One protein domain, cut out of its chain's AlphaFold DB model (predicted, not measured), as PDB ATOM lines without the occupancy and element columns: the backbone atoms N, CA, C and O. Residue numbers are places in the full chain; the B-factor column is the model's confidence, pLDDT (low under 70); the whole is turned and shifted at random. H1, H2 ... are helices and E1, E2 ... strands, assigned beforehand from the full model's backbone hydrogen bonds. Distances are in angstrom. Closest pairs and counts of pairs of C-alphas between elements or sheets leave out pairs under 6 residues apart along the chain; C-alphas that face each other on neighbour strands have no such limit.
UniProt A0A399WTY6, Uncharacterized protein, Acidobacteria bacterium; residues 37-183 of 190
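AT A GLANCE: This is residues 37 to 183 of the 190 residues of an uncharacterized protein of Acidobacteria bacterium (UniProt A0A399WTY6). A short helix, H2, is tucked between two sheets, a branched one of E1 to E5 and a smaller one of E6 to E9, while the longer helix H1 crosses the opposite face of the branched sheet. E3 and E5 bend sharply, and E5 leads into E6 of the second sheet. The printed part has 147 residues of mixed class, with two named helices and nine named strands in the order H1 E1 E2 E3 E4 E5 E6 H2 E7 E8 E9. Neighbours in the branched sheet are antiparallel; the other sheet, in the order E6 E7 E8 E9, is mixed. The whole is compact, with a radius of gyration of the C-alphas of 16.4 A and spans of 43 by 33 by 29 A.

HOW THE PARTS SIT: H1, residues 37 to 55, is on the branched sheet of E1, residues 65 to 71, E2, 77 to 83, E3, 90 to 101, E4, 108 to 111, and E5, 114 to 123. Its height over the sheet is 8.3 A, and it runs across the strands, only just, at 62 degrees to E3 on the local plane; the C-alphas of Ala 46 and Val 101, the closest of H1 and E3, are 6.2 A apart. E1 E2 E3 E4 is a meander, each strand the antiparallel neighbour and hairpin partner of the one before, with N 68 and O 80 at 2.9 A, N 79 and O 99 at 2.9 A, and N 100 and O 110 at 3.0 A. E2 lies on one side of E3, E4 and E5 on the other side; N 93 and O 120 of E3 and E5 are 2.8 A apart. E3 bends by 67 degrees at residue 94, E5 by 91 degrees at residue 117. E6, residues 129 to 134, H2, 142 to 151, and E7, 157 to 162, form a strand-helix-strand unit, two parallel neighbour strands with a helix between, its crossover right-handed; N 132 and O 159 are 2.8 A apart. E7, E8, residues 165 to 172, and E9, 175 to 182, form a second meander of two hairpins, with N 160 and O 167 at 2.8 A and N 168 and O 179 at 2.9 A. H2 is on one face of this sheet, two layers, at a height of 8.4 A, over E7 and E8 and along the strands; the C-alphas of Val 148 and Ile 158, the closest of H2 and E7, are 5.8 A apart. H2 is also on the branched sheet, on the opposite face from H1, at a height of 8.0 A and slantwise to the strands; the C-alphas of Leu 82 and Gly 143, the closest of E2 and H2, are 5.5 A apart. H1 and H2 are apart. In both helices every O i to N i+4 pair is within hydrogen-bond range.

IN THESE COORDINATES: H1 begins at C-alpha 37, (186.801, 233.316, 150.720), and is 26.3 A long. E3, the longest strand by residues, measures 30.0 A, E5 22.5 A, E8 21.6 A and H2 13.8 A. H2 begins at C-alpha 142, (203.350, 245.755, 172.882). E9, 23.2 A long, ends at C-alpha 182, (208.668, 255.943, 186.704).

THE WHOLE: The two C-alphas farthest apart, of Gln 37 and Lys 183, are 50.2 A apart. The printed part has no cut, and no link is long. Mean pLDDT of the printed part is 95.5, and no printed residue is under 70.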
ATOM      1  N   GLN A  37     185.558 234.023 151.010       88.38
ATOM      2  CA  GLN A  37     186.801 233.316 150.720       88.38
ATOM      3  C   GLN A  37     187.953 234.281 150.422       88.38
ATOM      4  O   GLN A  37     189.073 234.047 150.864       88.38
ATOM      5  N   ALA A  38     187.691 235.393 149.731       89.12
ATOM      6  CA  ALA A  38     188.714 236.391 149.434       89.12
ATOM      7  C   ALA A  38     189.222 237.054 150.722       89.12
ATOM      8  O   ALA A  38     190.422 237.317 150.854       89.12
ATOM      9  N   PHE A  39     188.325 237.263 151.694       89.62
ATOM     10  CA  PHE A  39     188.698 237.698 153.038       89.62
ATOM     11  C   PHE A  39     189.638 236.683 153.701       89.62
ATOM     12  O   PHE A  39     190.718 237.067 154.152       89.62
ATOM     13  N   LEU A  40     189.272 235.396 153.724       91.38
ATOM     14  CA  LEU A  40     190.087 234.348 154.347       91.38
ATOM     15  C   LEU A  40     191.452 234.191 153.683       91.38
ATOM     16  O   LEU A  40     192.474 234.197 154.368       91.38
ATOM     17  N   ASP A  41     191.478 234.103 152.358       92.00
ATOM     18  CA  ASP A  41     192.705 233.905 151.597       92.00
ATOM     19  C   ASP A  41     193.665 235.087 151.776       92.00
ATOM     20  O   ASP A  41     194.872 234.891 151.915       92.00
ATOM     21  N   GLY A  42     193.140 236.316 151.817       93.94
ATOM     22  CA  GLY A  42     193.927 237.520 152.079       93.94
ATOM     23  C   GLY A  42     194.579 237.515 153.462       93.94
ATOM     24  O   GLY A  42     195.791 237.713 153.572       93.94
ATOM     25  N   HIS A  43     193.803 237.212 154.509       95.69
ATOM     26  CA  HIS A  43     194.318 237.121 155.882       95.69
ATOM     27  C   HIS A  43     195.335 235.982 156.022       95.69
ATOM     28  O   HIS A  43     196.387 236.155 156.637       95.69
ATOM     29  N   ALA A  44     195.052 234.828 155.415       94.75
ATOM     30  CA  ALA A  44     195.927 233.668 155.453       94.75
ATOM     31  C   ALA A  44     197.262 233.917 154.739       94.75
ATOM     32  O   ALA A  44     198.308 233.564 155.286       94.75
ATOM     33  N   ARG A  45     197.253 234.564 153.564       96.19
ATOM     34  CA  ARG A  45     198.486 234.968 152.868       96.19
ATOM     35  C   ARG A  45     199.301 235.953 153.697       96.19
ATOM     36  O   ARG A  45     200.492 235.720 153.887       96.19
ATOM     37  N   ALA A  46     198.667 236.990 154.247       97.88
ATOM     38  CA  ALA A  46     199.353 237.968 155.092       97.88
ATOM     39  C   ALA A  46     200.028 237.295 156.300       97.88
ATOM     40  O   ALA A  46     201.210 237.521 156.563       97.88
ATOM     41  N   LEU A  47     199.310 236.398 156.983       97.38
ATOM     42  CA  LEU A  47     199.862 235.615 158.083       97.38
ATOM     43  C   LEU A  47     201.013 234.713 157.639       97.38
ATOM     44  O   LEU A  47     202.026 234.649 158.331       97.38
ATOM     45  N   ALA A  48     200.878 234.013 156.511       96.00
ATOM     46  CA  ALA A  48     201.922 233.139 155.987       96.00
ATOM     47  C   ALA A  48     203.201 233.928 155.672       96.00
ATOM     48  O   ALA A  48     204.282 233.533 156.107       96.00
ATOM     49  N   THR A  49     203.074 235.083 155.013       97.62
ATOM     50  CA  THR A  49     204.181 236.010 154.739       97.62
ATOM     51  C   THR A  49     204.892 236.428 156.030       97.62
ATOM     52  O   THR A  49     206.112 236.290 156.146       97.62
ATOM     53  N   CYS A  50     204.139 236.874 157.041       97.69
ATOM     54  CA  CYS A  50     204.695 237.283 158.334       97.69
ATOM     55  C   CYS A  50     205.326 236.124 159.111       97.69
ATOM     56  O   CYS A  50     206.378 236.292 159.722       97.69
ATOM     57  N   ARG A  51     204.725 234.930 159.073       95.06
ATOM     58  CA  ARG A  51     205.286 233.737 159.719       95.06
ATOM     59  C   ARG A  51     206.594 233.312 159.071       95.06
ATOM     60  O   ARG A  51     207.530 233.009 159.801       95.06
ATOM     61  N   SER A  52     206.690 233.325 157.745       94.12
ATOM     62  CA  SER A  52     207.947 233.039 157.046       94.12
ATOM     63  C   SER A  52     209.044 234.025 157.446       94.12
ATOM     64  O   SER A  52     210.169 233.615 157.717       94.12
ATOM     65  N   LYS A  53     208.705 235.318 157.567       94.81
ATOM     66  CA  LYS A  53     209.640 236.339 158.054       94.81
ATOM     67  C   LYS A  53     210.084 236.074 159.494       94.81
ATOM     68  O   LYS A  53     211.278 236.131 159.769       94.81
ATOM     69  N   LEU A  54     209.146 235.748 160.383       94.06
ATOM     70  CA  LEU A  54     209.432 235.417 161.776       94.06
ATOM     71  C   LEU A  54     210.356 234.193 161.893       94.06
ATOM     72  O   LEU A  54     211.357 234.252 162.600       94.06
ATOM     73  N   MET A  55     210.044 233.101 161.188       91.56
ATOM     74  CA  MET A  55     210.831 231.857 161.215       91.56
ATOM     75  C   MET A  55     212.258 232.033 160.683       91.56
ATOM     76  O   MET A  55     213.127 231.240 161.020       91.56
ATOM     77  N   ALA A  56     212.512 233.055 159.861       91.56
ATOM     78  CA  ALA A  56     213.862 233.385 159.407       91.56
ATOM     79  C   ALA A  56     214.702 234.111 160.475       91.56
ATOM     80  O   ALA A  56     215.917 234.206 160.325       91.56
ATOM     81  N   ILE A  57     214.064 234.654 161.517       88.44
ATOM     82  CA  ILE A  57     214.716 235.418 162.592       88.44
ATOM     83  C   ILE A  57     214.880 234.561 163.846       88.44
ATOM     84  O   ILE A  57     215.902 234.654 164.523       88.44
ATOM     85  N   ILE A  58     213.881 233.737 164.169       89.12
ATOM     86  CA  ILE A  58     213.884 232.955 165.405       89.12
ATOM     87  C   ILE A  58     214.445 231.540 165.183       89.12
ATOM     88  O   ILE A  58     214.228 230.959 164.117       89.12
ATOM     89  N   PRO A  59     215.130 230.941 166.176       86.38
ATOM     90  CA  PRO A  59     215.677 229.592 166.056       86.38
ATOM     91  C   PRO A  59     214.629 228.524 165.721       86.38
ATOM     92  O   PRO A  59     213.458 228.622 166.103       86.38
ATOM     93  N   ALA A  60     215.060 227.438 165.077       87.19
ATOM     94  CA  ALA A  60     214.218 226.258 164.909       87.19
ATOM     95  C   ALA A  60     213.753 225.725 166.277       87.19
ATOM     96  O   ALA A  60     214.520 225.689 167.236       87.19
ATOM     97  N   GLY A  61     212.484 225.321 166.370       84.94
ATOM     98  CA  GLY A  61     211.887 224.892 167.640       84.94
ATOM     99  C   GLY A  61     211.508 226.037 168.584       84.94
ATOM    100  O   GLY A  61     211.133 225.775 169.726       84.94
ATOM    101  N   SER A  62     211.565 227.291 168.119       89.69
ATOM    102  CA  SER A  62     211.105 228.434 168.904       89.69
ATOM    103  C   SER A  62     209.635 228.309 169.342       89.69
ATOM    104  O   SER A  62     208.827 227.670 168.656       89.69
ATOM    105  N   PRO A  63     209.262 228.954 170.462       91.88
ATOM    106  CA  PRO A  63     207.900 228.986 170.980       91.88
ATOM    107  C   PRO A  63     206.853 229.460 169.968       91.88
ATOM    108  O   PRO A  63     207.121 230.230 169.047       91.88
ATOM    109  N   ARG A  64     205.612 229.018 170.174       93.88
ATOM    110  CA  ARG A  64     204.452 229.481 169.404       93.88
ATOM    111  C   ARG A  64     204.060 230.899 169.820       93.88
ATOM    112  O   ARG A  64     204.279 231.288 170.965       93.88
ATOM    113  N   PHE A  65     203.390 231.597 168.905       95.94
ATOM    114  CA  PHE A  65     202.861 232.950 169.083       95.94
ATOM    115  C   PHE A  65     201.341 232.970 168.873       95.94
ATOM    116  O   PHE A  65     200.821 232.261 168.002       95.94
ATOM    117  N   ASN A  66     200.648 233.808 169.645       96.19
ATOM    118  CA  ASN A  66     199.262 234.184 169.400       96.19
ATOM    119  C   ASN A  66     199.209 235.022 168.124       96.19
ATOM    120  O   ASN A  66     200.082 235.855 167.894       96.19
ATOM    121  N   GLN A  67     198.204 234.785 167.286       95.81
ATOM    122  CA  GLN A  67     198.117 235.363 165.947       95.81
ATOM    123  C   GLN A  67     196.879 236.242 165.849       95.81
ATOM    124  O   GLN A  67     195.760 235.758 166.010       95.81
ATOM    125  N   TYR A  68     197.091 237.517 165.549       96.31
ATOM    126  CA  TYR A  68     196.028 238.476 165.285       96.31
ATOM    127  C   TYR A  68     196.285 239.132 163.940       96.31
ATOM    128  O   TYR A  68     197.418 239.481 163.613       96.31
ATOM    129  N   ILE A  69     195.231 239.289 163.151       97.12
ATOM    130  CA  ILE A  69     195.314 239.866 161.815       97.12
ATOM    131  C   ILE A  69     194.133 240.807 161.653       97.12
ATOM    132  O   ILE A  69     193.011 240.476 162.039       97.12
ATOM    133  N   ARG A  70     194.388 241.972 161.069       95.69
ATOM    134  CA  ARG A  70     193.357 242.944 160.720       95.69
ATOM    135  C   ARG A  70     193.633 243.494 159.333       95.69
ATOM    136  O   ARG A  70     194.728 243.992 159.087       95.69
ATOM    137  N   GLN A  71     192.631 243.481 158.460       96.00
ATOM    138  CA  GLN A  71     192.659 244.305 157.255       96.00
ATOM    139  C   GLN A  71     192.356 245.770 157.614       96.00
ATOM    140  O   GLN A  71     191.359 246.067 158.275       96.00
ATOM    141  N   ASN A  72     193.227 246.682 157.197       96.88
ATOM    142  CA  ASN A  72     193.097 248.120 157.397       96.88
ATOM    143  C   ASN A  72     192.186 248.752 156.327       96.88
ATOM    144  O   ASN A  72     191.820 248.121 155.332       96.88
ATOM    145  N   ALA A  73     191.821 250.022 156.518       95.75
ATOM    146  CA  ALA A  73     190.941 250.749 155.597       95.75
ATOM    147  C   ALA A  73     191.520 250.854 154.170       95.75
ATOM    148  O   ALA A  73     190.780 250.754 153.195       95.75
ATOM    149  N   ASP A  74     192.845 250.969 154.056       96.69
ATOM    150  CA  ASP A  74     193.606 251.000 152.798       96.69
ATOM    151  C   ASP A  74     193.865 249.604 152.195       96.69
ATOM    152  O   ASP A  74     194.657 249.460 151.265       96.69
ATOM    153  N   LYS A  75     193.203 248.569 152.728       96.31
ATOM    154  CA  LYS A  75     193.323 247.154 152.346       96.31
ATOM    155  C   LYS A  75     194.648 246.478 152.688       96.31
ATOM    156  O   LYS A  75     194.740 245.272 152.474       96.31
ATOM    157  N   THR A  76     195.622 247.179 153.272       98.31
ATOM    158  CA  THR A  76     196.809 246.533 153.859       98.31
ATOM    159  C   THR A  76     196.416 245.649 155.043       98.31
ATOM    160  O   THR A  76     195.328 245.795 155.607       98.31
ATOM    161  N   TYR A  77     197.296 244.737 155.452       98.56
ATOM    162  CA  TYR A  77     197.082 243.905 156.637       98.56
ATOM    163  C   TYR A  77     198.055 244.283 157.739       98.56
ATOM    164  O   TYR A  77     199.260 244.329 157.512       98.56
ATOM    165  N   SER A  78     197.538 244.479 158.946       98.56
ATOM    166  CA  SER A  78     198.342 244.468 160.163       98.56
ATOM    167  C   SER A  78     198.315 243.067 160.765       98.56
ATOM    168  O   SER A  78     197.238 242.492 160.948       98.56
ATOM    169  N   VAL A  79     199.494 242.517 161.051       98.50
ATOM    170  CA  VAL A  79     199.670 241.185 161.639       98.50
ATOM    171  C   VAL A  79     200.467 241.316 162.929       98.50
ATOM    172  O   VAL A  79     201.560 241.882 162.929       98.50
ATOM    173  N   TRP A  80     199.933 240.749 164.009       98.44
ATOM    174  CA  TRP A  80     200.593 240.668 165.307       98.44
ATOM    175  C   TRP A  80     200.810 239.206 165.692       98.44
ATOM    176  O   TRP A  80     199.865 238.415 165.752       98.44
ATOM    177  N   LEU A  81     202.066 238.864 165.962       97.81
ATOM    178  CA  LEU A  81     202.524 237.582 166.480       97.81
ATOM    179  C   LEU A  81     203.003 237.821 167.912       97.81
ATOM    180  O   LEU A  81     204.133 238.247 168.127       97.81
ATOM    181  N   LEU A  82     202.117 237.616 168.883       97.81
ATOM    182  CA  LEU A  82     202.313 238.029 170.275       97.81
ATOM    183  C   LEU A  82     202.643 236.838 171.189       97.81
ATOM    184  O   LEU A  82     202.353 235.692 170.830       97.81
ATOM    185  N   PRO A  83     203.213 237.086 172.381       97.19
ATOM    186  CA  PRO A  83     203.460 236.071 173.405       97.19
ATOM    187  C   PRO A  83     202.335 235.042 173.584       97.19
ATOM    188  O   PRO A  83     201.176 235.429 173.724       97.19
ATOM    189  N   ALA A  84     202.658 233.742 173.629       96.81
ATOM    190  CA  ALA A  84     201.673 232.655 173.737       96.81
ATOM    191  C   ALA A  84     201.945 231.670 174.881       96.81
ATOM    192  O   ALA A  84     203.094 231.437 175.276       96.81
ATOM    193  N   PHE A  85     200.878 230.992 175.312       96.12
ATOM    194  CA  PHE A  85     200.993 229.736 176.041       96.12
ATOM    195  C   PHE A  85     201.520 228.612 175.146       96.12
ATOM    196  O   PHE A  85     201.030 228.334 174.042       96.12
ATOM    197  N   GLN A  86     202.498 227.895 175.675       96.12
ATOM    198  CA  GLN A  86     202.992 226.661 175.090       96.12
ATOM    199  C   GLN A  86     202.155 225.472 175.579       96.12
ATOM    200  O   GLN A  86     201.401 225.573 176.547       96.12
ATOM    201  N   THR A  87     202.247 224.336 174.888       93.31
ATOM    202  CA  THR A  87     201.443 223.138 175.203       93.31
ATOM    203  C   THR A  87     201.719 222.575 176.596       93.31
ATOM    204  O   THR A  87     200.869 221.895 177.154       93.31
ATOM    205  N   ASN A  88     202.880 222.885 177.171       94.19
ATOM    206  CA  ASN A  88     203.291 222.488 178.516       94.19
ATOM    207  C   ASN A  88     202.888 223.498 179.614       94.19
ATOM    208  O   ASN A  88     203.378 223.397 180.735       94.19
ATOM    209  N   GLY A  89     202.047 224.494 179.309       94.75
ATOM    210  CA  GLY A  89     201.581 225.484 180.290       94.75
ATOM    211  C   GLY A  89     202.583 226.598 180.618       94.75
ATOM    212  O   GLY A  89     202.350 227.385 181.539       94.75
ATOM    213  N   VAL A  90     203.689 226.696 179.874       97.50
ATOM    214  CA  VAL A  90     204.628 227.821 179.973       97.50
ATOM    215  C   VAL A  90     204.087 229.012 179.180       97.50
ATOM    216  O   VAL A  90     203.827 228.894 177.982       97.50
ATOM    217  N   ALA A  91     203.937 230.165 179.830       97.19
ATOM    218  CA  ALA A  91     203.716 231.447 179.165       97.19
ATOM    219  C   ALA A  91     205.075 232.039 178.778       97.19
ATOM    220  O   ALA A  91     205.915 232.256 179.651       97.19
ATOM    221  N   VAL A  92     205.298 232.280 177.486       97.12
ATOM    222  CA  VAL A  92     206.582 232.771 176.953       97.12
ATOM    223  C   VAL A  92     206.496 234.255 176.624       97.12
ATOM    224  O   VAL A  92     205.492 234.671 176.062       97.12
ATOM    225  N   TYR A  93     207.543 235.026 176.920       96.94
ATOM    226  CA  TYR A  93     207.710 236.438 176.557       96.94
ATOM    227  C   TYR A  93     209.097 236.695 175.934       96.94
ATOM    228  O   TYR A  93     209.903 235.777 175.789       96.94
ATOM    229  N   GLY A  94     209.361 237.949 175.555       95.44
ATOM    230  CA  GLY A  94     210.653 238.386 175.007       95.44
ATOM    231  C   GLY A  94     210.679 238.502 173.483       95.44
ATOM    232  O   GLY A  94     211.647 239.003 172.931       95.44
ATOM    233  N   GLY A  95     209.608 238.108 172.791       95.19
ATOM    234  CA  GLY A  95     209.504 238.220 171.339       95.19
ATOM    235  C   GLY A  95     208.113 238.633 170.888       95.19
ATOM    236  O   GLY A  95     207.109 238.198 171.458       95.19
ATOM    237  N   GLU A  96     208.062 239.447 169.843       96.94
ATOM    238  CA  GLU A  96     206.842 239.829 169.151       96.94
ATOM    239  C   GLU A  96     207.108 240.163 167.684       96.94
ATOM    240  O   GLU A  96     208.060 240.866 167.354       96.94
ATOM    241  N   GLY A  97     206.236 239.681 166.804       97.38
ATOM    242  CA  GLY A  97     206.198 240.090 165.404       97.38
ATOM    243  C   GLY A  97     205.116 241.141 165.188       97.38
ATOM    244  O   GLY A  97     203.949 240.861 165.462       97.38
ATOM    245  N   ILE A  98     205.474 242.323 164.686       98.12
ATOM    246  CA  ILE A  98     204.515 243.385 164.353       98.12
ATOM    247  C   ILE A  98     204.780 243.826 162.925       98.12
ATOM    248  O   ILE A  98     205.810 244.428 162.624       98.12
ATOM    249  N   TYR A  99     203.841 243.524 162.038       98.50
ATOM    250  CA  TYR A  99     204.046 243.677 160.608       98.50
ATOM    251  C   TYR A  99     202.889 244.408 159.940       98.50
ATOM    252  O   TYR A  99     201.724 244.205 160.287       98.50
ATOM    253  N   THR A 100     203.225 245.175 158.905       98.56
ATOM    254  CA  THR A 100     202.264 245.642 157.903       98.56
ATOM    255  C   THR A 100     202.591 244.993 156.567       98.56
ATOM    256  O   THR A 100     203.736 245.047 156.115       98.56
ATOM    257  N   VAL A 101     201.589 244.400 155.925       98.50
ATOM    258  CA  VAL A 101     201.691 243.685 154.647       98.50
ATOM    259  C   VAL A 101     200.795 244.367 153.618       98.50
ATOM    260  O   VAL A 101     199.759 244.934 153.965       98.50
ATOM    261  N   ASP A 102     201.195 244.333 152.353       98.25
ATOM    262  CA  ASP A 102     200.428 244.891 151.243       98.25
ATOM    263  C   ASP A 102     199.028 244.276 151.082       98.25
ATOM    264  O   ASP A 102     198.691 243.255 151.680       98.25
ATOM    265  N   ALA A 103     198.195 244.892 150.241       97.06
ATOM    266  CA  ALA A 103     196.814 244.453 150.032       97.06
ATOM    267  C   ALA A 103     196.685 243.037 149.433       97.06
ATOM    268  O   ALA A 103     195.648 242.390 149.590       97.06
ATOM    269  N   ALA A 104     197.735 242.528 148.781       96.44
ATOM    270  CA  ALA A 104     197.793 241.148 148.303       96.44
ATOM    271  C   ALA A 104     198.103 240.136 149.428       96.44
ATOM    272  O   ALA A 104     197.826 238.940 149.272       96.44
ATOM    273  N   GLY A 105     198.647 240.597 150.559       96.75
ATOM    274  CA  GLY A 105     199.126 239.760 151.657       96.75
ATOM    275  C   GLY A 105     200.470 239.087 151.360       96.75
ATOM    276  O   GLY A 105     200.810 238.097 152.000       96.75
ATOM    277  N   THR A 106     201.220 239.580 150.374       96.69
ATOM    278  CA  THR A 106     202.409 238.903 149.820       96.69
ATOM    279  C   THR A 106     203.715 239.636 150.085       96.69
ATOM    280  O   THR A 106     204.778 239.019 150.061       96.69
ATOM    281  N   LYS A 107     203.659 240.944 150.361       97.69
ATOM    282  CA  LYS A 107     204.854 241.769 150.544       97.69
ATOM    283  C   LYS A 107     204.820 242.510 151.868       97.69
ATOM    284  O   LYS A 107     203.878 243.241 152.161       97.69
ATOM    285  N   LEU A 108     205.899 242.370 152.633       97.94
ATOM    286  CA  LEU A 108     206.108 243.148 153.845       97.94
ATOM    287  C   LEU A 108     206.359 244.621 153.491       97.94
ATOM    288  O   LEU A 108     207.260 244.933 152.713       97.94
ATOM    289  N   LEU A 109     205.558 245.512 154.068       98.25
ATOM    290  CA  LEU A 109     205.685 246.963 153.932       98.25
ATOM    291  C   LEU A 109     206.387 247.586 155.139       98.25
ATOM    292  O   LEU A 109     207.138 248.545 154.979       98.25
ATOM    293  N   LYS A 110     206.143 247.052 156.341       98.31
ATOM    294  CA  LYS A 110     206.714 247.560 157.591       98.31
ATOM    295  C   LYS A 110     206.974 246.424 158.574       98.31
ATOM    296  O   LYS A 110     206.162 245.504 158.670       98.31
ATOM    297  N   ASP A 111     208.079 246.531 159.301       97.75
ATOM    298  CA  ASP A 111     208.484 245.632 160.379       97.75
ATOM    299  C   ASP A 111     208.773 246.467 161.633       97.75
ATOM    300  O   ASP A 111     209.665 247.315 161.626       97.75
ATOM    301  N   GLU A 112     207.978 246.270 162.679       97.25
ATOM    302  CA  GLU A 112     208.120 246.907 163.998       97.25
ATOM    303  C   GLU A 112     208.316 245.854 165.092       97.25
ATOM    304  O   GLU A 112     208.009 246.081 166.262       97.25
ATOM    305  N   SER A 113     208.775 244.671 164.690       96.75
ATOM    306  CA  SER A 113     208.973 243.538 165.578       96.75
ATOM    307  C   SER A 113     210.079 243.807 166.591       96.75
ATOM    308  O   SER A 113     211.004 244.586 166.356       96.75
ATOM    309  N   TYR A 114     210.011 243.100 167.710       96.31
ATOM    310  CA  TYR A 114     211.009 243.180 168.762       96.31
ATOM    311  C   TYR A 114     211.314 241.773 169.289       96.31
ATOM    312  O   TYR A 114     210.403 240.991 169.557       96.31
ATOM    313  N   PHE A 115     212.602 241.464 169.452       95.44
ATOM    314  CA  PHE A 115     213.079 240.189 169.985       95.44
ATOM    315  C   PHE A 115     214.266 240.417 170.914       95.44
ATOM    316  O   PHE A 115     215.251 241.050 170.535       95.44
ATOM    317  N   GLN A 116     214.171 239.864 172.117       94.56
ATOM    318  CA  GLN A 116     215.315 239.636 172.987       94.56
ATOM    319  C   GLN A 116     216.214 238.550 172.382       94.56
ATOM    320  O   GLN A 116     215.726 237.724 171.603       94.56
ATOM    321  N   PRO A 117     217.514 238.519 172.740       90.75
ATOM    322  CA  PRO A 117     218.406 237.433 172.337       90.75
ATOM    323  C   PRO A 117     217.855 236.057 172.724       90.75
ATOM    324  O   PRO A 117     217.922 235.122 171.930       90.75
ATOM    325  N   ASP A 118     217.246 235.977 173.909       90.88
ATOM    326  CA  ASP A 118     216.616 234.779 174.440       90.88
ATOM    327  C   ASP A 118     215.127 235.018 174.695       90.88
ATOM    328  O   ASP A 118     214.714 236.062 175.202       90.88
ATOM    329  N   LEU A 119     214.312 234.014 174.376       93.88
ATOM    330  CA  LEU A 119     212.910 233.988 174.776       93.88
ATOM    331  C   LEU A 119     212.796 233.332 176.149       93.88
ATOM    332  O   LEU A 119     213.316 232.242 176.388       93.88
ATOM    333  N   HIS A 120     212.072 233.984 177.046       95.56
ATOM    334  CA  HIS A 120     211.933 233.559 178.431       95.56
ATOM    335  C   HIS A 120     210.515 233.069 178.700       95.56
ATOM    336  O   HIS A 120     209.578 233.407 177.980       95.56
ATOM    337  N   GLY A 121     210.320 232.286 179.758       96.25
ATOM    338  CA  GLY A 121     208.986 231.810 180.087       96.25
ATOM    339  C   GLY A 121     208.788 231.439 181.543       96.25
ATOM    340  O   GLY A 121     209.728 231.131 182.272       96.25
ATOM    341  N   PHE A 122     207.522 231.446 181.947       97.88
ATOM    342  CA  PHE A 122     207.082 231.068 183.280       97.88
ATOM    343  C   PHE A 122     206.014 229.984 183.188       97.88
ATOM    344  O   PHE A 122     205.025 230.134 182.471       97.88
ATOM    345  N   LEU A 123     206.166 228.909 183.964       97.44
ATOM    346  CA  LEU A 123     205.042 228.021 184.259       97.44
ATOM    347  C   LEU A 123     203.939 228.820 184.958       97.44
ATOM    348  O   LEU A 123     204.215 229.452 185.982       97.44
ATOM    349  N   ALA A 124     202.715 228.762 184.430       94.50
ATOM    350  CA  ALA A 124     201.550 229.436 185.008       94.50
ATOM    351  C   ALA A 124     201.057 228.808 186.320       94.50
ATOM    352  O   ALA A 124     200.260 229.411 187.030       94.50
ATOM    353  N   GLN A 125     201.511 227.597 186.644       93.88
ATOM    354  CA  GLN A 125     201.152 226.903 187.874       93.88
ATOM    355  C   GLN A 125     202.419 226.476 188.634       93.88
ATOM    356  O   GLN A 125     203.356 225.979 188.001       93.88
ATOM    357  N   PRO A 126     202.462 226.658 189.966       95.50
ATOM    358  CA  PRO A 126     201.487 227.406 190.773       95.50
ATOM    359  C   PRO A 126     201.530 228.926 190.479       95.50
ATOM    360  O   PRO A 126     202.586 229.427 190.058       95.50
ATOM    361  N   PRO A 127     200.424 229.674 190.702       96.06
ATOM    362  CA  PRO A 127     200.389 231.118 190.489       96.06
ATOM    363  C   PRO A 127     201.374 231.812 191.424       96.06
ATOM    364  O   PRO A 127     201.408 231.539 192.624       96.06
ATOM    365  N   ARG A 128     202.176 232.723 190.881       97.31
ATOM    366  CA  ARG A 128     203.178 233.483 191.636       97.31
ATOM    367  C   ARG A 128     203.398 234.852 191.023       97.31
ATOM    368  O   ARG A 128     202.909 235.124 189.927       97.31
ATOM    369  N   GLU A 129     204.145 235.685 191.731       97.88
ATOM    370  CA  GLU A 129     204.616 236.951 191.194       97.88
ATOM    371  C   GLU A 129     205.734 236.684 190.188       97.88
ATOM    372  O   GLU A 129     206.624 235.865 190.435       97.88
ATOM    373  N   ILE A 130     205.676 237.363 189.046       98.38
ATOM    374  CA  ILE A 130     206.685 237.264 187.996       98.38
ATOM    375  C   ILE A 130     207.077 238.647 187.479       98.38
ATOM    376  O   ILE A 130     206.285 239.593 187.491       98.38
ATOM    377  N   TRP A 131     208.313 238.736 187.000       98.50
ATOM    378  CA  TRP A 131     208.929 239.961 186.509       98.50
ATOM    379  C   TRP A 131     209.440 239.725 185.094       98.50
ATOM    380  O   TRP A 131     210.336 238.910 184.876       98.50
ATOM    381  N   LEU A 132     208.860 240.431 184.130       98.50
ATOM    382  CA  LEU A 132     209.329 240.447 182.756       98.50
ATOM    383  C   LEU A 132     210.487 241.441 182.669       98.50
ATOM    384  O   LEU A 132     210.283 242.651 182.791       98.50
ATOM    385  N   ASN A 133     211.702 240.935 182.484       97.88
ATOM    386  CA  ASN A 133     212.883 241.780 182.336       97.88
ATOM    387  C   ASN A 133     212.916 242.402 180.935       97.88
ATOM    388  O   ASN A 133     213.074 241.675 179.959       97.88
ATOM    389  N   TYR A 134     212.771 243.722 180.869       98.00
ATOM    390  CA  TYR A 134     212.859 244.552 179.665       98.00
ATOM    391  C   TYR A 134     213.694 245.813 179.945       98.00
ATOM    392  O   TYR A 134     213.398 246.905 179.443       98.00
ATOM    393  N   ARG A 135     214.703 245.706 180.821       97.06
ATOM    394  CA  ARG A 135     215.506 246.848 181.296       97.06
ATOM    395  C   ARG A 135     216.325 247.518 180.194       97.06
ATOM    396  O   ARG A 135     216.769 248.643 180.374       97.06
ATOM    397  N   GLU A 136     216.495 246.857 179.058       96.69
ATOM    398  CA  GLU A 136     217.073 247.399 177.829       96.69
ATOM    399  C   GLU A 136     216.115 248.318 177.049       96.69
ATOM    400  O   GLU A 136     216.544 249.048 176.156       96.69
ATOM    401  N   LEU A 137     214.820 248.310 177.379       97.00
ATOM    402  CA  LEU A 137     213.817 249.188 176.786       97.00
ATOM    403  C   LEU A 137     213.403 250.294 177.757       97.00
ATOM    404  O   LEU A 137     213.079 250.046 178.917       97.00
ATOM    405  N   LYS A 138     213.286 251.520 177.241       95.00
ATOM    406  CA  LYS A 138     212.786 252.685 177.998       95.00
ATOM    407  C   LYS A 138     211.319 252.562 178.410       95.00
ATOM    408  O   LYS A 138     210.921 253.139 179.416       95.00
ATOM    409  N   LYS A 139     210.520 251.856 177.610       94.62
ATOM    410  CA  LYS A 139     209.072 251.703 177.778       94.62
ATOM    411  C   LYS A 139     208.641 250.275 177.431       94.62
ATOM    412  O   LYS A 139     209.335 249.637 176.634       94.62
ATOM    413  N   PRO A 140     207.503 249.798 177.965       96.88
ATOM    414  CA  PRO A 140     206.974 248.486 177.624       96.88
ATOM    415  C   PRO A 140     206.808 248.296 176.115       96.88
ATOM    416  O   PRO A 140     206.345 249.197 175.409       96.88
ATOM    417  N   SER A 141     207.156 247.103 175.644       97.19
ATOM    418  CA  SER A 141     206.828 246.646 174.296       97.19
ATOM    419  C   SER A 141     205.344 246.240 174.223       97.19
ATOM    420  O   SER A 141     204.708 246.009 175.260       97.19
ATOM    421  N   LEU A 142     204.762 246.142 173.021       97.19
ATOM    422  CA  LEU A 142     203.350 245.755 172.882       97.19
ATOM    423  C   LEU A 142     203.120 244.330 173.406       97.19
ATOM    424  O   LEU A 142     202.133 244.069 174.089       97.19
ATOM    425  N   GLY A 143     204.061 243.429 173.154       97.75
ATOM    426  CA  GLY A 143     204.059 242.046 173.595       97.75
ATOM    427  C   GLY A 143     204.153 241.942 175.109       97.75
ATOM    428  O   GLY A 143     203.442 241.132 175.698       97.75
ATOM    429  N   ALA A 144     204.940 242.803 175.755       98.06
ATOM    430  CA  ALA A 144     204.995 242.875 177.212       98.06
ATOM    431  C   ALA A 144     203.647 243.325 177.808       98.06
ATOM    432  O   ALA A 144     203.139 242.697 178.739       98.06
ATOM    433  N   ILE A 145     203.022 244.361 177.231       97.81
ATOM    434  CA  ILE A 145     201.680 244.825 177.631       97.81
ATOM    435  C   ILE A 145     200.646 243.713 177.421       97.81
ATOM    436  O   ILE A 145     199.861 243.419 178.325       97.81
ATOM    437  N   PHE A 146     200.668 243.064 176.255       97.94
ATOM    438  CA  PHE A 146     199.798 241.936 175.940       97.94
ATOM    439  C   PHE A 146     199.981 240.805 176.952       97.94
ATOM    440  O   PHE A 146     198.991 240.291 177.461       97.94
ATOM    441  N   PHE A 147     201.224 240.443 177.282       98.19
ATOM    442  CA  PHE A 147     201.521 239.384 178.239       98.19
ATOM    443  C   PHE A 147     200.878 239.680 179.595       98.19
ATOM    444  O   PHE A 147     200.148 238.845 180.128       98.19
ATOM    445  N   VAL A 148     201.091 240.886 180.132       97.94
ATOM    446  CA  VAL A 148     200.470 241.298 181.396       97.94
ATOM    447  C   VAL A 148     198.951 241.219 181.294       97.94
ATOM    448  O   VAL A 148     198.310 240.595 182.135       97.94
ATOM    449  N   TRP A 149     198.358 241.820 180.263       96.06
ATOM    450  CA  TRP A 149     196.904 241.932 180.171       96.06
ATOM    451  C   TRP A 149     196.213 240.588 179.942       96.06
ATOM    452  O   TRP A 149     195.169 240.312 180.538       96.06
ATOM    453  N   TYR A 150     196.783 239.749 179.084       95.56
ATOM    454  CA  TYR A 150     196.210 238.467 178.698       95.56
ATOM    455  C   TYR A 150     196.425 237.407 179.787       95.56
ATOM    456  O   TYR A 150     195.508 236.642 180.085       95.56
ATOM    457  N   TYR A 151     197.593 237.392 180.445       96.25
ATOM    458  CA  TYR A 151     197.934 236.360 181.431       96.25
ATOM    459  C   TYR A 151     197.677 236.747 182.896       96.25
ATOM    460  O   TYR A 151     197.899 235.921 183.780       96.25
ATOM    461  N   LYS A 152     197.156 237.947 183.185       95.12
ATOM    462  CA  LYS A 152     196.902 238.442 184.558       95.12
ATOM    463  C   LYS A 152     196.120 237.503 185.483       95.12
ATOM    464  O   LYS A 152     196.298 237.575 186.689       95.12
ATOM    465  N   ALA A 153     195.251 236.643 184.949       93.88
ATOM    466  CA  ALA A 153     194.459 235.705 185.752       93.88
ATOM    467  C   ALA A 153     195.245 234.458 186.208       93.88
ATOM    468  O   ALA A 153     194.772 233.723 187.070       93.88
ATOM    469  N   TYR A 154     196.425 234.207 185.632       95.81
ATOM    470  CA  TYR A 154     197.224 232.996 185.868       95.81
ATOM    471  C   TYR A 154     198.368 233.205 186.868       95.81
ATOM    472  O   TYR A 154     198.978 232.243 187.324       95.81
ATOM    473  N   PHE A 155     198.667 234.453 187.215       96.38
ATOM    474  CA  PHE A 155     199.762 234.838 188.101       96.38
ATOM    475  C   PHE A 155     199.210 235.718 189.220       96.38
ATOM    476  O   PHE A 155     198.197 236.388 189.033       96.38
ATOM    477  N   THR A 156     199.861 235.745 190.386       95.38
ATOM    478  CA  THR A 156     199.415 236.647 191.465       95.38
ATOM    479  C   THR A 156     199.689 238.105 191.103       95.38
ATOM    480  O   THR A 156     198.886 238.980 191.421       95.38
ATOM    481  N   LYS A 157     200.804 238.361 190.404       96.81
ATOM    482  CA  LYS A 157     201.160 239.662 189.835       96.81
ATOM    483  C   LYS A 157     202.157 239.496 188.689       96.81
ATOM    484  O   LYS A 157     202.964 238.568 188.697       96.81
ATOM    485  N   ILE A 158     202.095 240.393 187.709       98.25
ATOM    486  CA  ILE A 158     203.015 240.423 186.569       98.25
ATOM    487  C   ILE A 158     203.541 241.845 186.438       98.25
ATOM    488  O   ILE A 158     202.767 242.763 186.165       98.25
ATOM    489  N   PHE A 159     204.847 242.012 186.602       98.50
ATOM    490  CA  PHE A 159     205.521 243.284 186.391       98.50
ATOM    491  C   PHE A 159     206.276 243.289 185.068       98.50
ATOM    492  O   PHE A 159     206.918 242.305 184.718       98.50
ATOM    493  N   ILE A 160     206.250 244.415 184.365       98.62
ATOM    494  CA  ILE A 160     207.190 244.738 183.291       98.62
ATOM    495  C   ILE A 160     208.235 245.652 183.900       98.62
ATOM    496  O   ILE A 160     207.893 246.731 184.384       98.62
ATOM    497  N   ASP A 161     209.485 245.217 183.884       98.31
ATOM    498  CA  ASP A 161     210.603 245.980 184.412       98.31
ATOM    499  C   ASP A 161     211.406 246.592 183.266       98.31
ATOM    500  O   ASP A 161     212.207 245.913 182.626       98.31
ATOM    501  N   ASN A 162     211.158 247.870 182.988       98.25
ATOM    502  CA  ASN A 162     211.837 248.642 181.954       98.25
ATOM    503  C   ASN A 162     213.008 249.446 182.528       98.25
ATOM    504  O   ASN A 162     213.170 249.553 183.740       98.25
ATOM    505  N   GLU A 163     213.831 250.052 181.668       97.19
ATOM    506  CA  GLU A 163     214.986 250.867 182.081       97.19
ATOM    507  C   GLU A 163     214.573 251.910 183.133       97.19
ATOM    508  O   GLU A 163     215.169 252.007 184.207       97.19
ATOM    509  N   LYS A 164     213.496 252.646 182.837       95.25
ATOM    510  CA  LYS A 164     213.069 253.828 183.596       95.25
ATOM    511  C   LYS A 164     211.742 253.670 184.305       95.25
ATOM    512  O   LYS A 164     211.386 254.532 185.088       95.25
ATOM    513  N   SER A 165     211.027 252.577 184.086       97.31
ATOM    514  CA  SER A 165     209.679 252.413 184.616       97.31
ATOM    515  C   SER A 165     209.386 250.974 185.002       97.31
ATOM    516  O   SER A 165     210.069 250.037 184.587       97.31
ATOM    517  N   ILE A 166     208.364 250.808 185.831       97.94
ATOM    518  CA  ILE A 166     207.764 249.524 186.159       97.94
ATOM    519  C   ILE A 166     206.282 249.623 185.816       97.94
ATOM    520  O   ILE A 166     205.611 250.582 186.203       97.94
ATOM    521  N   SER A 167     205.768 248.629 185.095       98.31
ATOM    522  CA  SER A 167     204.343 248.547 184.756       98.31
ATOM    523  C   SER A 167     203.718 247.268 185.295       98.31
ATOM    524  O   SER A 167     204.371 246.232 185.336       98.31
ATOM    525  N   THR A 168     202.452 247.318 185.693       98.12
ATOM    526  CA  THR A 168     201.685 246.154 186.162       98.12
ATOM    527  C   THR A 168     200.199 246.406 185.948       98.12
ATOM    528  O   THR A 168     199.774 247.532 185.700       98.12
ATOM    529  N   VAL A 169     199.388 245.368 186.116       96.56
ATOM    530  CA  VAL A 169     197.965 245.536 186.426       96.56
ATOM    531  C   VAL A 169     197.716 245.283 187.906       96.56
ATOM    532  O   VAL A 169     198.415 244.479 188.526       96.56
ATOM    533  N   ILE A 170     196.737 245.979 188.474       93.50
ATOM    534  CA  ILE A 170     196.215 245.734 189.821       93.50
ATOM    535  C   ILE A 170     194.744 245.364 189.673       93.50
ATOM    536  O   ILE A 170     194.044 245.946 188.847       93.50
ATOM    537  N   LYS A 171     194.293 244.365 190.432       89.81
ATOM    538  CA  LYS A 171     192.882 243.994 190.487       89.81
ATOM    539  C   LYS A 171     192.168 244.898 191.490       89.81
ATOM    540  O   LYS A 171     192.575 244.925 192.650       89.81
ATOM    541  N   ASP A 172     191.130 245.593 191.045       85.81
ATOM    542  CA  ASP A 172     190.262 246.433 191.872       85.81
ATOM    543  C   ASP A 172     188.819 245.925 191.734       85.81
ATOM    544  O   ASP A 172     188.149 246.124 190.720       85.81
ATOM    545  N   GLY A 173     188.378 245.121 192.705       86.81
ATOM    546  CA  GLY A 173     187.112 244.390 192.609       86.81
ATOM    547  C   GLY A 173     187.069 243.434 191.396       86.81
ATOM    548  O   GLY A 173     187.921 242.539 191.299       86.81
ATOM    549  N   PRO A 174     186.066 243.546 190.496       86.00
ATOM    550  CA  PRO A 174     185.994 242.745 189.274       86.00
ATOM    551  C   PRO A 174     186.890 243.278 188.144       86.00
ATOM    552  O   PRO A 174     187.120 242.563 187.167       86.00
ATOM    553  N   GLU A 175     187.397 244.505 188.263       89.44
ATOM    554  CA  GLU A 175     188.136 245.191 187.210       89.44
ATOM    555  C   GLU A 175     189.653 245.085 187.405       89.44
ATOM    556  O   GLU A 175     190.165 244.702 188.461       89.44
ATOM    557  N   TYR A 176     190.390 245.408 186.344       91.50
ATOM    558  CA  TYR A 176     191.843 245.520 186.379       91.50
ATOM    559  C   TYR A 176     192.261 246.904 185.902       91.50
ATOM    560  O   TYR A 176     191.891 247.329 184.809       91.50
ATOM    561  N   THR A 177     193.106 247.564 186.685       94.06
ATOM    562  CA  THR A 177     193.655 248.883 186.369       94.06
ATOM    563  C   THR A 177     195.113 248.750 185.958       94.06
ATOM    564  O   THR A 177     195.905 248.093 186.639       94.06
ATOM    565  N   TRP A 178     195.481 249.381 184.844       96.06
ATOM    566  CA  TRP A 178     196.878 249.505 184.436       96.06
ATOM    567  C   TRP A 178     197.600 250.532 185.307       96.06
ATOM    568  O   TRP A 178     197.121 251.648 185.490       96.06
ATOM    569  N   VAL A 179     198.778 250.168 185.802       96.12
ATOM    570  CA  VAL A 179     199.638 251.032 186.608       96.12
ATOM    571  C   VAL A 179     201.006 251.123 185.951       96.12
ATOM    572  O   VAL A 179     201.607 250.107 185.599       96.12
ATOM    573  N   HIS A 180     201.503 252.348 185.819       96.38
ATOM    574  CA  HIS A 180     202.813 252.664 185.270       96.38
ATOM    575  C   HIS A 180     203.514 253.653 186.197       96.38
ATOM    576  O   HIS A 180     202.964 254.713 186.493       96.38
ATOM    577  N   VAL A 181     204.702 253.295 186.676       95.69
ATOM    578  CA  VAL A 181     205.464 254.102 187.633       95.69
ATOM    579  C   VAL A 181     206.871 254.315 187.101       95.69
ATOM    580  O   VAL A 181     207.584 253.352 186.830       95.69
ATOM    581  N   GLU A 182     207.282 255.576 186.992       95.38
ATOM    582  CA  GLU A 182     208.668 255.943 186.704       95.38
ATOM    583  C   GLU A 182     209.551 255.639 187.924       95.38
ATOM    584  O   GLU A 182     209.236 255.990 189.066       95.38
ATOM    585  N   LYS A 183     210.688 254.992 187.687       92.31
ATOM    586  CA  LYS A 183     211.733 254.787 188.684       92.31
ATOM    587  C   LYS A 183     212.358 256.144 188.980       92.31
ATOM    588  O   LYS A 183     212.785 256.854 188.071       92.31
TER     589      LYS A 183